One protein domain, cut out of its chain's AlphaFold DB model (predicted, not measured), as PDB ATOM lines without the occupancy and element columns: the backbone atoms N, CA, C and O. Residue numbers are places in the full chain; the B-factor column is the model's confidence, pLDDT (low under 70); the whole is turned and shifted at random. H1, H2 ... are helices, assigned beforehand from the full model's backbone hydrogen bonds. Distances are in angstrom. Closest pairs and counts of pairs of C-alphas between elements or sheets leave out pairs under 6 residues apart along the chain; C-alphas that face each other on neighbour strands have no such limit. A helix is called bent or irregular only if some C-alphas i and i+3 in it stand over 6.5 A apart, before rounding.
ATOM      1  N   ASN A   2     133.280 109.696 120.182       39.81
ATOM      2  CA  ASN A   2     134.460 110.439 119.696       39.81
ATOM      3  C   ASN A   2     134.139 111.852 119.169       39.81
ATOM      4  O   ASN A   2     134.897 112.781 119.420       39.81
ATOM      5  N   GLU A   3     132.995 112.034 118.506       47.03
ATOM      6  CA  GLU A   3     132.625 113.309 117.864       47.03
ATOM      7  C   GLU A   3     132.418 114.460 118.869       47.03
ATOM      8  O   GLU A   3     132.886 115.574 118.655       47.03
ATOM      9  N   THR A   4     131.785 114.190 120.017       52.38
ATOM     10  CA  THR A   4     131.587 115.178 121.092       52.38
ATOM     11  C   THR A   4     132.898 115.570 121.772       52.38
ATOM     12  O   THR A   4     133.073 116.734 122.123       52.38
ATOM     13  N   CYS A   5     133.843 114.634 121.913       43.66
ATOM     14  CA  CYS A   5     135.165 114.907 122.479       43.66
ATOM     15  C   CYS A   5     136.040 115.737 121.530       43.66
ATOM     16  O   CYS A   5     136.736 116.636 121.991       43.66
ATOM     17  N   VAL A   6     135.975 115.501 120.214       51.62
ATOM     18  CA  VAL A   6     136.697 116.311 119.214       51.62
ATOM     19  C   VAL A   6     136.095 117.712 119.105       51.62
ATOM     20  O   VAL A   6     136.846 118.683 119.054       51.62
ATOM     21  N   PHE A   7     134.765 117.843 119.167       47.75
ATOM     22  CA  PHE A   7     134.102 119.148 119.218       47.75
ATOM     23  C   PHE A   7     134.516 119.924 120.474       47.75
ATOM     24  O   PHE A   7     134.955 121.061 120.371       47.75
ATOM     25  N   PHE A   8     134.500 119.288 121.649       50.06
ATOM     26  CA  PHE A   8     134.930 119.899 122.911       50.06
ATOM     27  C   PHE A   8     136.418 120.310 122.910       50.06
ATOM     28  O   PHE A   8     136.771 121.372 123.420       50.06
ATOM     29  N   PHE A   9     137.294 119.508 122.294       47.59
ATOM     30  CA  PHE A   9     138.744 119.742 122.257       47.59
ATOM     31  C   PHE A   9     139.174 120.767 121.187       47.59
ATOM     32  O   PHE A   9     140.090 121.557 121.416       47.59
ATOM     33  N   PHE A  10     138.500 120.804 120.029       46.00
ATOM     34  CA  PHE A  10     138.754 121.767 118.947       46.00
ATOM     35  C   PHE A  10     138.204 123.163 119.277       46.00
ATOM     36  O   PHE A  10     138.859 124.176 119.033       46.00
ATOM     37  N   PHE A  11     137.045 123.221 119.933       48.94
ATOM     38  CA  PHE A  11     136.417 124.460 120.394       48.94
ATOM     39  C   PHE A  11     137.257 125.185 121.470       48.94
ATOM     40  O   PHE A  11     137.169 126.399 121.635       48.94
ATOM     41  N   PHE A  12     138.153 124.464 122.152       51.66
ATOM     42  CA  PHE A  12     139.065 125.005 123.164       51.66
ATOM     43  C   PHE A  12     140.324 125.696 122.588       51.66
ATOM     44  O   PHE A  12     141.076 126.314 123.347       51.66
ATOM     45  N   ARG A  13     140.574 125.614 121.268       57.34
ATOM     46  CA  ARG A  13     141.785 126.146 120.601       57.34
ATOM     47  C   ARG A  13     141.661 127.581 120.064       57.34
ATOM     48  O   ARG A  13     142.696 128.202 119.846       57.34
ATOM     49  N   LEU A  14     140.452 128.117 119.875       62.91
ATOM     50  CA  LEU A  14     140.210 129.492 119.410       62.91
ATOM     51  C   LEU A  14     139.574 130.321 120.530       62.91
ATOM     52  O   LEU A  14     138.515 129.968 121.045       62.91
ATOM     53  N   GLN A  15     140.205 131.445 120.883       66.62
ATOM     54  CA  GLN A  15     139.688 132.386 121.887       66.62
ATOM     55  C   GLN A  15     138.251 132.835 121.559       66.62
ATOM     56  O   GLN A  15     137.419 132.985 122.450       66.62
ATOM     57  N   GLU A  16     137.941 132.971 120.270       76.12
ATOM     58  CA  GLU A  16     136.630 133.391 119.768       76.12
ATOM     59  C   GLU A  16     135.521 132.363 120.039       76.12
ATOM     60  O   GLU A  16     134.407 132.736 120.409       76.12
ATOM     61  N   ALA A  17     135.828 131.066 119.938       76.25
ATOM     62  CA  ALA A  17     134.860 130.001 120.193       76.25
ATOM     63  C   ALA A  17     134.450 129.979 121.675       76.25
ATOM     64  O   ALA A  17     133.261 129.967 121.999       76.25
ATOM     65  N   LYS A  18     135.424 130.093 122.587       75.31
ATOM     66  CA  LYS A  18     135.186 130.180 124.038       75.31
ATOM     67  C   LYS A  18     134.280 131.358 124.416       75.31
ATOM     68  O   LYS A  18     133.371 131.180 125.228       75.31
ATOM     69  N   CYS A  19     134.484 132.528 123.804       77.88
ATOM     70  CA  CYS A  19     133.609 133.691 123.984       77.88
ATOM     71  C   CYS A  19     132.183 133.414 123.486       77.88
ATOM     72  O   CYS A  19     131.220 133.685 124.203       77.88
ATOM     73  N   GLY A  20     132.044 132.833 122.290       81.56
ATOM     74  CA  GLY A  20     130.742 132.495 121.711       81.56
ATOM     75  C   GLY A  20     129.936 131.523 122.577       81.56
ATOM     76  O   GLY A  20     128.746 131.734 122.798       81.56
ATOM     77  N   TYR A  21     130.583 130.499 123.138       82.25
ATOM     78  CA  TYR A  21     129.923 129.548 124.038       82.25
ATOM     79  C   TYR A  21     129.474 130.183 125.355       82.25
ATOM     80  O   TYR A  21     128.346 129.947 125.786       82.25
ATOM     81  N   ALA A  22     130.307 131.032 125.965       82.31
ATOM     82  CA  ALA A  22     129.920 131.754 127.174       82.31
ATOM     83  C   ALA A  22     128.710 132.671 126.929       82.31
ATOM     84  O   ALA A  22     127.788 132.698 127.743       82.31
ATOM     85  N   LEU A  23     128.679 133.374 125.791       83.62
ATOM     86  CA  LEU A  23     127.563 134.243 125.407       83.62
ATOM     87  C   LEU A  23     126.271 133.463 125.147       83.62
ATOM     88  O   LEU A  23     125.217 133.872 125.626       83.62
ATOM     89  N   LEU A  24     126.338 132.334 124.436       84.88
ATOM     90  CA  LEU A  24     125.167 131.491 124.176       84.88
ATOM     91  C   LEU A  24     124.610 130.871 125.462       84.88
ATOM     92  O   LEU A  24     123.392 130.819 125.635       84.88
ATOM     93  N   LEU A  25     125.480 130.449 126.385       83.50
ATOM     94  CA  LEU A  25     125.055 129.991 127.707       83.50
ATOM     95  C   LEU A  25     124.358 131.111 128.480       83.50
ATOM     96  O   LEU A  25     123.240 130.912 128.946       83.50
ATOM     97  N   LEU A  26     124.979 132.291 128.573       84.19
ATOM     98  CA  LEU A  26     124.403 133.444 129.269       84.19
ATOM     99  C   LEU A  26     123.055 133.855 128.673       84.19
ATOM    100  O   LEU A  26     122.105 134.051 129.422       84.19
ATOM    101  N   ALA A  27     122.944 133.921 127.346       85.38
ATOM    102  CA  ALA A  27     121.696 134.241 126.658       85.38
ATOM    103  C   ALA A  27     120.602 133.203 126.946       85.38
ATOM    104  O   ALA A  27     119.462 133.567 127.226       85.38
ATOM    105  N   THR A  28     120.953 131.914 126.938       85.94
ATOM    106  CA  THR A  28     120.003 130.838 127.248       85.94
ATOM    107  C   THR A  28     119.505 130.948 128.686       85.94
ATOM    108  O   THR A  28     118.296 130.918 128.901       85.94
ATOM    109  N   TYR A  29     120.408 131.137 129.658       82.50
ATOM    110  CA  TYR A  29     120.059 131.320 131.073       82.50
ATOM    111  C   TYR A  29     119.238 132.588 131.327       82.50
ATOM    112  O   TYR A  29     118.370 132.583 132.196       82.50
ATOM    113  N   TRP A  30     119.479 133.658 130.566       83.19
ATOM    114  CA  TRP A  30     118.693 134.886 130.665       83.19
ATOM    115  C   TRP A  30     117.274 134.687 130.123       83.19
ATOM    116  O   TRP A  30     116.316 135.077 130.779       83.19
ATOM    117  N   CYS A  31     117.121 134.029 128.970       84.44
ATOM    118  CA  CYS A  31     115.809 133.773 128.368       84.44
ATOM    119  C   CYS A  31     114.975 132.731 129.124       84.44
ATOM    120  O   CYS A  31     113.752 132.782 129.065       84.44
ATOM    121  N   THR A  32     115.612 131.764 129.793       84.25
ATOM    122  CA  THR A  32     114.888 130.713 130.532       84.25
ATOM    123  C   THR A  32     114.494 131.115 131.949       84.25
ATOM    124  O   THR A  32     113.737 130.369 132.560       84.25
ATOM    125  N   GLU A  33     115.002 132.237 132.483       78.94
ATOM    126  CA  GLU A  33     114.782 132.700 133.870       78.94
ATOM    127  C   GLU A  33     114.896 131.587 134.937       78.94
ATOM    128  O   GLU A  33     114.350 131.685 136.033       78.94
ATOM    129  N   ALA A  34     115.648 130.516 134.649       76.69
ATOM    130  CA  ALA A  34     115.752 129.344 135.522       76.69
ATOM    131  C   ALA A  34     116.433 129.669 136.864       76.69
ATOM    132  O   ALA A  34     116.319 128.924 137.836       76.69
ATOM    133  N   ILE A  35     117.167 130.782 136.901       77.81
ATOM    134  CA  ILE A  35     117.881 131.331 138.048       77.81
ATOM    135  C   ILE A  35     117.495 132.818 138.141       77.81
ATOM    136  O   ILE A  35     117.386 133.471 137.098       77.81
ATOM    137  N   PRO A  36     117.323 133.391 139.351       78.81
ATOM    138  CA  PRO A  36     117.034 134.814 139.511       78.81
ATOM    139  C   PRO A  36     118.040 135.690 138.753       78.81
ATOM    140  O   PRO A  36     119.246 135.439 138.792       78.81
ATOM    141  N   ILE A  37     117.543 136.756 138.115       79.94
ATOM    142  CA  ILE A  37     118.301 137.638 137.205       79.94
ATOM    143  C   ILE A  37     119.595 138.173 137.846       79.94
ATOM    144  O   ILE A  37     120.612 138.335 137.179       79.94
ATOM    145  N   ALA A  38     119.593 138.404 139.161       82.38
ATOM    146  CA  ALA A  38     120.786 138.830 139.893       82.38
ATOM    147  C   ALA A  38     121.902 137.764 139.902       82.38
ATOM    148  O   ALA A  38     123.082 138.095 139.795       82.38
ATOM    149  N   ALA A  39     121.541 136.485 140.014       81.19
ATOM    150  CA  ALA A  39     122.497 135.385 140.038       81.19
ATOM    151  C   ALA A  39     122.986 135.013 138.628       81.19
ATOM    152  O   ALA A  39     124.179 134.753 138.461       81.19
ATOM    153  N   THR A  40     122.135 135.081 137.596       84.31
ATOM    154  CA  THR A  40     122.597 134.950 136.198       84.31
ATOM    155  C   THR A  40     123.517 136.103 135.806       84.31
ATOM    156  O   THR A  40     124.545 135.872 135.171       84.31
ATOM    157  N   ALA A  41     123.234 137.322 136.276       83.56
ATOM    158  CA  ALA A  41     124.107 138.470 136.074       83.56
ATOM    159  C   ALA A  41     125.477 138.316 136.744       83.56
ATOM    160  O   ALA A  41     126.405 138.946 136.271       83.56
ATOM    161  N   LEU A  42     125.655 137.495 137.788       83.56
ATOM    162  CA  LEU A  42     126.960 137.221 138.428       83.56
ATOM    163  C   LEU A  42     127.731 136.059 137.781       83.56
ATOM    164  O   LEU A  42     128.941 135.932 137.967       83.56
ATOM    165  N   MET A  43     127.053 135.224 136.996       82.12
ATOM    166  CA  MET A  43     127.626 134.047 136.339       82.12
ATOM    167  C   MET A  43     128.880 134.329 135.475       82.12
ATOM    168  O   MET A  43     129.827 133.539 135.555       82.12
ATOM    169  N   PRO A  44     128.973 135.441 134.708       81.62
ATOM    170  CA  PRO A  44     130.168 135.768 133.922       81.62
ATOM    171  C   PRO A  44     131.447 135.897 134.759       81.62
ATOM    172  O   PRO A  44     132.524 135.547 134.275       81.62
ATOM    173  N   VAL A  45     131.336 136.334 136.023       83.44
ATOM    174  CA  VAL A  45     132.474 136.500 136.948       83.44
ATOM    175  C   VAL A  45     133.207 135.185 137.181       83.44
ATOM    176  O   VAL A  45     134.424 135.188 137.324       83.44
ATOM    177  N   PHE A  46     132.490 134.062 137.182       80.62
ATOM    178  CA  PHE A  46     133.082 132.733 137.346       80.62
ATOM    179  C   PHE A  46     133.367 132.063 136.003       80.62
ATOM    180  O   PHE A  46     134.386 131.392 135.846       80.62
ATOM    181  N   LEU A  47     132.499 132.275 135.013       79.56
ATOM    182  CA  LEU A  47     132.593 131.604 133.721       79.56
ATOM    183  C   LEU A  47     133.794 132.102 132.896       79.56
ATOM    184  O   LEU A  47     134.498 131.295 132.290       79.56
ATOM    185  N   PHE A  48     134.079 133.410 132.908       80.06
ATOM    186  CA  PHE A  48     135.182 133.997 132.133       80.06
ATOM    187  C   PHE A  48     136.584 133.585 132.631       80.06
ATOM    188  O   PHE A  48     137.417 133.251 131.781       80.06
ATOM    189  N   PRO A  49     136.865 133.523 133.950       79.88
ATOM    190  CA  PRO A  49     138.130 132.993 134.463       79.88
ATOM    191  C   PRO A  49     138.303 131.491 134.227       79.88
ATOM    192  O   PRO A  49     139.395 131.064 133.860       79.88
ATOM    193  N   ILE A  50     137.238 130.689 134.382       78.12
ATOM    194  CA  ILE A  50     137.287 129.229 134.164       78.12
ATOM    195  C   ILE A  50     137.604 128.898 132.697       78.12
ATOM    196  O   ILE A  50     138.348 127.960 132.414       78.12
ATOM    197  N   LEU A  51     137.090 129.692 131.752       74.75
ATOM    198  CA  LEU A  51     137.381 129.550 130.320       74.75
ATOM    199  C   LEU A  51     138.766 130.103 129.918       74.75
ATOM    200  O   LEU A  51     139.218 129.867 128.790       74.75
ATOM    201  N   GLY A  52     139.454 130.812 130.821       71.06
ATOM    202  CA  GLY A  52     140.737 131.470 130.560       71.06
ATOM    203  C   GLY A  52     140.623 132.681 129.627       71.06
ATOM    204  O   GLY A  52     141.568 132.978 128.901       71.06
ATOM    205  N   LEU A  53     139.458 133.342 129.594       71.94
ATOM    206  CA  LEU A  53     139.199 134.489 128.719       71.94
ATOM    207  C   LEU A  53     139.764 135.793 129.292       71.94
ATOM    208  O   LEU A  53     140.425 136.542 128.576       71.94
ATOM    209  N   MET A  54     139.499 136.056 130.574       74.31
ATOM    210  CA  MET A  54     139.900 137.273 131.291       74.31
ATOM    211  C   MET A  54     140.249 136.949 132.746       74.31
ATOM    212  O   MET A  54     139.768 135.959 133.305       74.31
ATOM    213  N   THR A  55     141.083 137.785 133.374       79.31
ATOM    214  CA  THR A  55     141.401 137.640 134.800       79.31
ATOM    215  C   THR A  55     140.213 138.055 135.670       79.31
ATOM    216  O   THR A  55     139.429 138.925 135.293       79.31
ATOM    217  N   VAL A  56     140.091 137.461 136.864       78.62
ATOM    218  CA  VAL A  56     139.023 137.793 137.832       78.62
ATOM    219  C   VAL A  56     138.991 139.298 138.118       78.62
ATOM    220  O   VAL A  56     137.922 139.894 138.189       78.62
ATOM    221  N   HIS A  57     140.164 139.927 138.209       79.25
ATOM    222  CA  HIS A  57     140.301 141.350 138.498       79.25
ATOM    223  C   HIS A  57     139.674 142.241 137.415       79.25
ATOM    224  O   HIS A  57     138.968 143.197 137.738       79.25
ATOM    225  N   ASP A  58     139.879 141.911 136.138       81.88
ATOM    226  CA  ASP A  58     139.334 142.696 135.027       81.88
ATOM    227  C   ASP A  58     137.814 142.550 134.921       81.88
ATOM    228  O   ASP A  58     137.114 143.534 134.688       81.88
ATOM    229  N   VAL A  59     137.293 141.343 135.167       82.31
ATOM    230  CA  VAL A  59     135.846 141.106 135.170       82.31
ATOM    231  C   VAL A  59     135.192 141.836 136.343       82.31
ATOM    232  O   VAL A  59     134.239 142.578 136.139       82.31
ATOM    233  N   THR A  60     135.727 141.726 137.564       81.06
ATOM    234  CA  THR A  60     135.172 142.422 138.740       81.06
ATOM    235  C   THR A  60     135.232 143.947 138.607       81.06
ATOM    236  O   THR A  60     134.321 144.637 139.069       81.06
ATOM    237  N   LYS A  61     136.250 144.496 137.931       83.88
ATOM    238  CA  LYS A  61     136.337 145.937 137.646       83.88
ATOM    239  C   LYS A  61     135.160 146.430 136.803       83.88
ATOM    240  O   LYS A  61     134.659 147.527 137.036       83.88
ATOM    241  N   GLU A  62     134.692 145.605 135.873       82.38
ATOM    242  CA  GLU A  62     133.549 145.918 135.017       82.38
ATOM    243  C   GLU A  62     132.218 145.923 135.792       82.38
ATOM    244  O   GLU A  62     131.340 146.739 135.508       82.38
ATOM    245  N   TYR A  63     132.099 145.084 136.828       80.62
ATOM    246  CA  TYR A  63     130.947 145.070 137.744       80.62
ATOM    247  C   TYR A  63     130.931 146.255 138.711       80.62
ATOM    248  O   TYR A  63     129.868 146.667 139.161       80.62
ATOM    249  N   MET A  64     132.087 146.836 139.030       79.81
ATOM    250  CA  MET A  64     132.203 147.975 139.952       79.81
ATOM    251  C   MET A  64     132.286 149.314 139.211       79.81
ATOM    252  O   MET A  64     132.983 150.239 139.631       79.81
TER     253      MET A  64
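What this domain is: This is residues 2 to 64 of the 158 residues of an uncharacterized protein of Capitella teleta (UniProt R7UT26). A flat zigzag of four helices: H2 and H3 lie side by side as a helical hairpin, the short H4 folds back on the later part of H3, and residues 2 to 10 of H1 stick out as an arm beyond the first end of H2. H1 meets H2 as a corner, at 74 degrees, and lies away from H3 and H4. The printed part has 63 residues with four named helices, in the order H1, H2, H3, H4, and no named strand, and its class is all helix. The whole is only just loose, close to compact, with a radius of gyration of the C-alphas of 13.2 A, and the C-alphas span 39 by 28 by 14 A.

How they stand to each other: H1, residues 2 to 11, and H2, residues 15 to 32, are close but not clearly touching, with 2 pairs of C-alphas within 8 A; the closest C-alphas, those of Phe 11 and Ala 17, are 5.8 A apart. Their lines are about perpendicular, at 74 degrees. H2 touches H3, residues 37 to 50, with residues 22 to 30 alone; the closest C-alphas are those of Trp 30 and Thr 40, 6.8 A apart. These two helices form a hairpin, at a shallow tilt of 19 degrees, opposite ways. H3 touches H4, residues 56 to 63, with residues 44 to 49 alone; the closest C-alphas are those of Pro 49 and Val 56, 5.9 A apart. H3 and H4 also form a hairpin, at a shallow tilt of 27 degrees, opposite ways. H1 is apart from H3 and from H4, and H2 is apart from H4. In H1, H2 and H4 every O i to N i+4 pair is within hydrogen-bond range; in H3 it is 6 of 10.

Where its parts are: H1 begins at Asn 2, with its C-alpha at (134.460, 110.439, 119.696), and measures 14.2 A from first to last C-alpha. H2, the longest helix with 18 residues, measures 26.3 A and ends at Thr 32, with its C-alpha at (114.888, 130.713, 130.532). H3 measures 21.0 A and is only just irregular: C-alphas 41 and 44 are 7.0 A apart, and its line is a rough one. H4 measures 10.9 A and ends at Tyr 63, with its C-alpha at (130.947, 145.070, 137.744).

The domain as a whole: The two C-alphas farthest apart are those of Asn 2 and Met 64, 42.7 A. Residues 2 to 10, which belong to H1, stand free, as do residues 31 to 36; the body without them has 48 residues and spans 30 by 25 by 13 A. The three links, H1 to H2, H2 to H3 and H3 to H4, are tight. The printed part has no cut. The mean pLDDT of the printed part is 74.0, and residues 2 to 15 are under 70; H1 has a mean of 47.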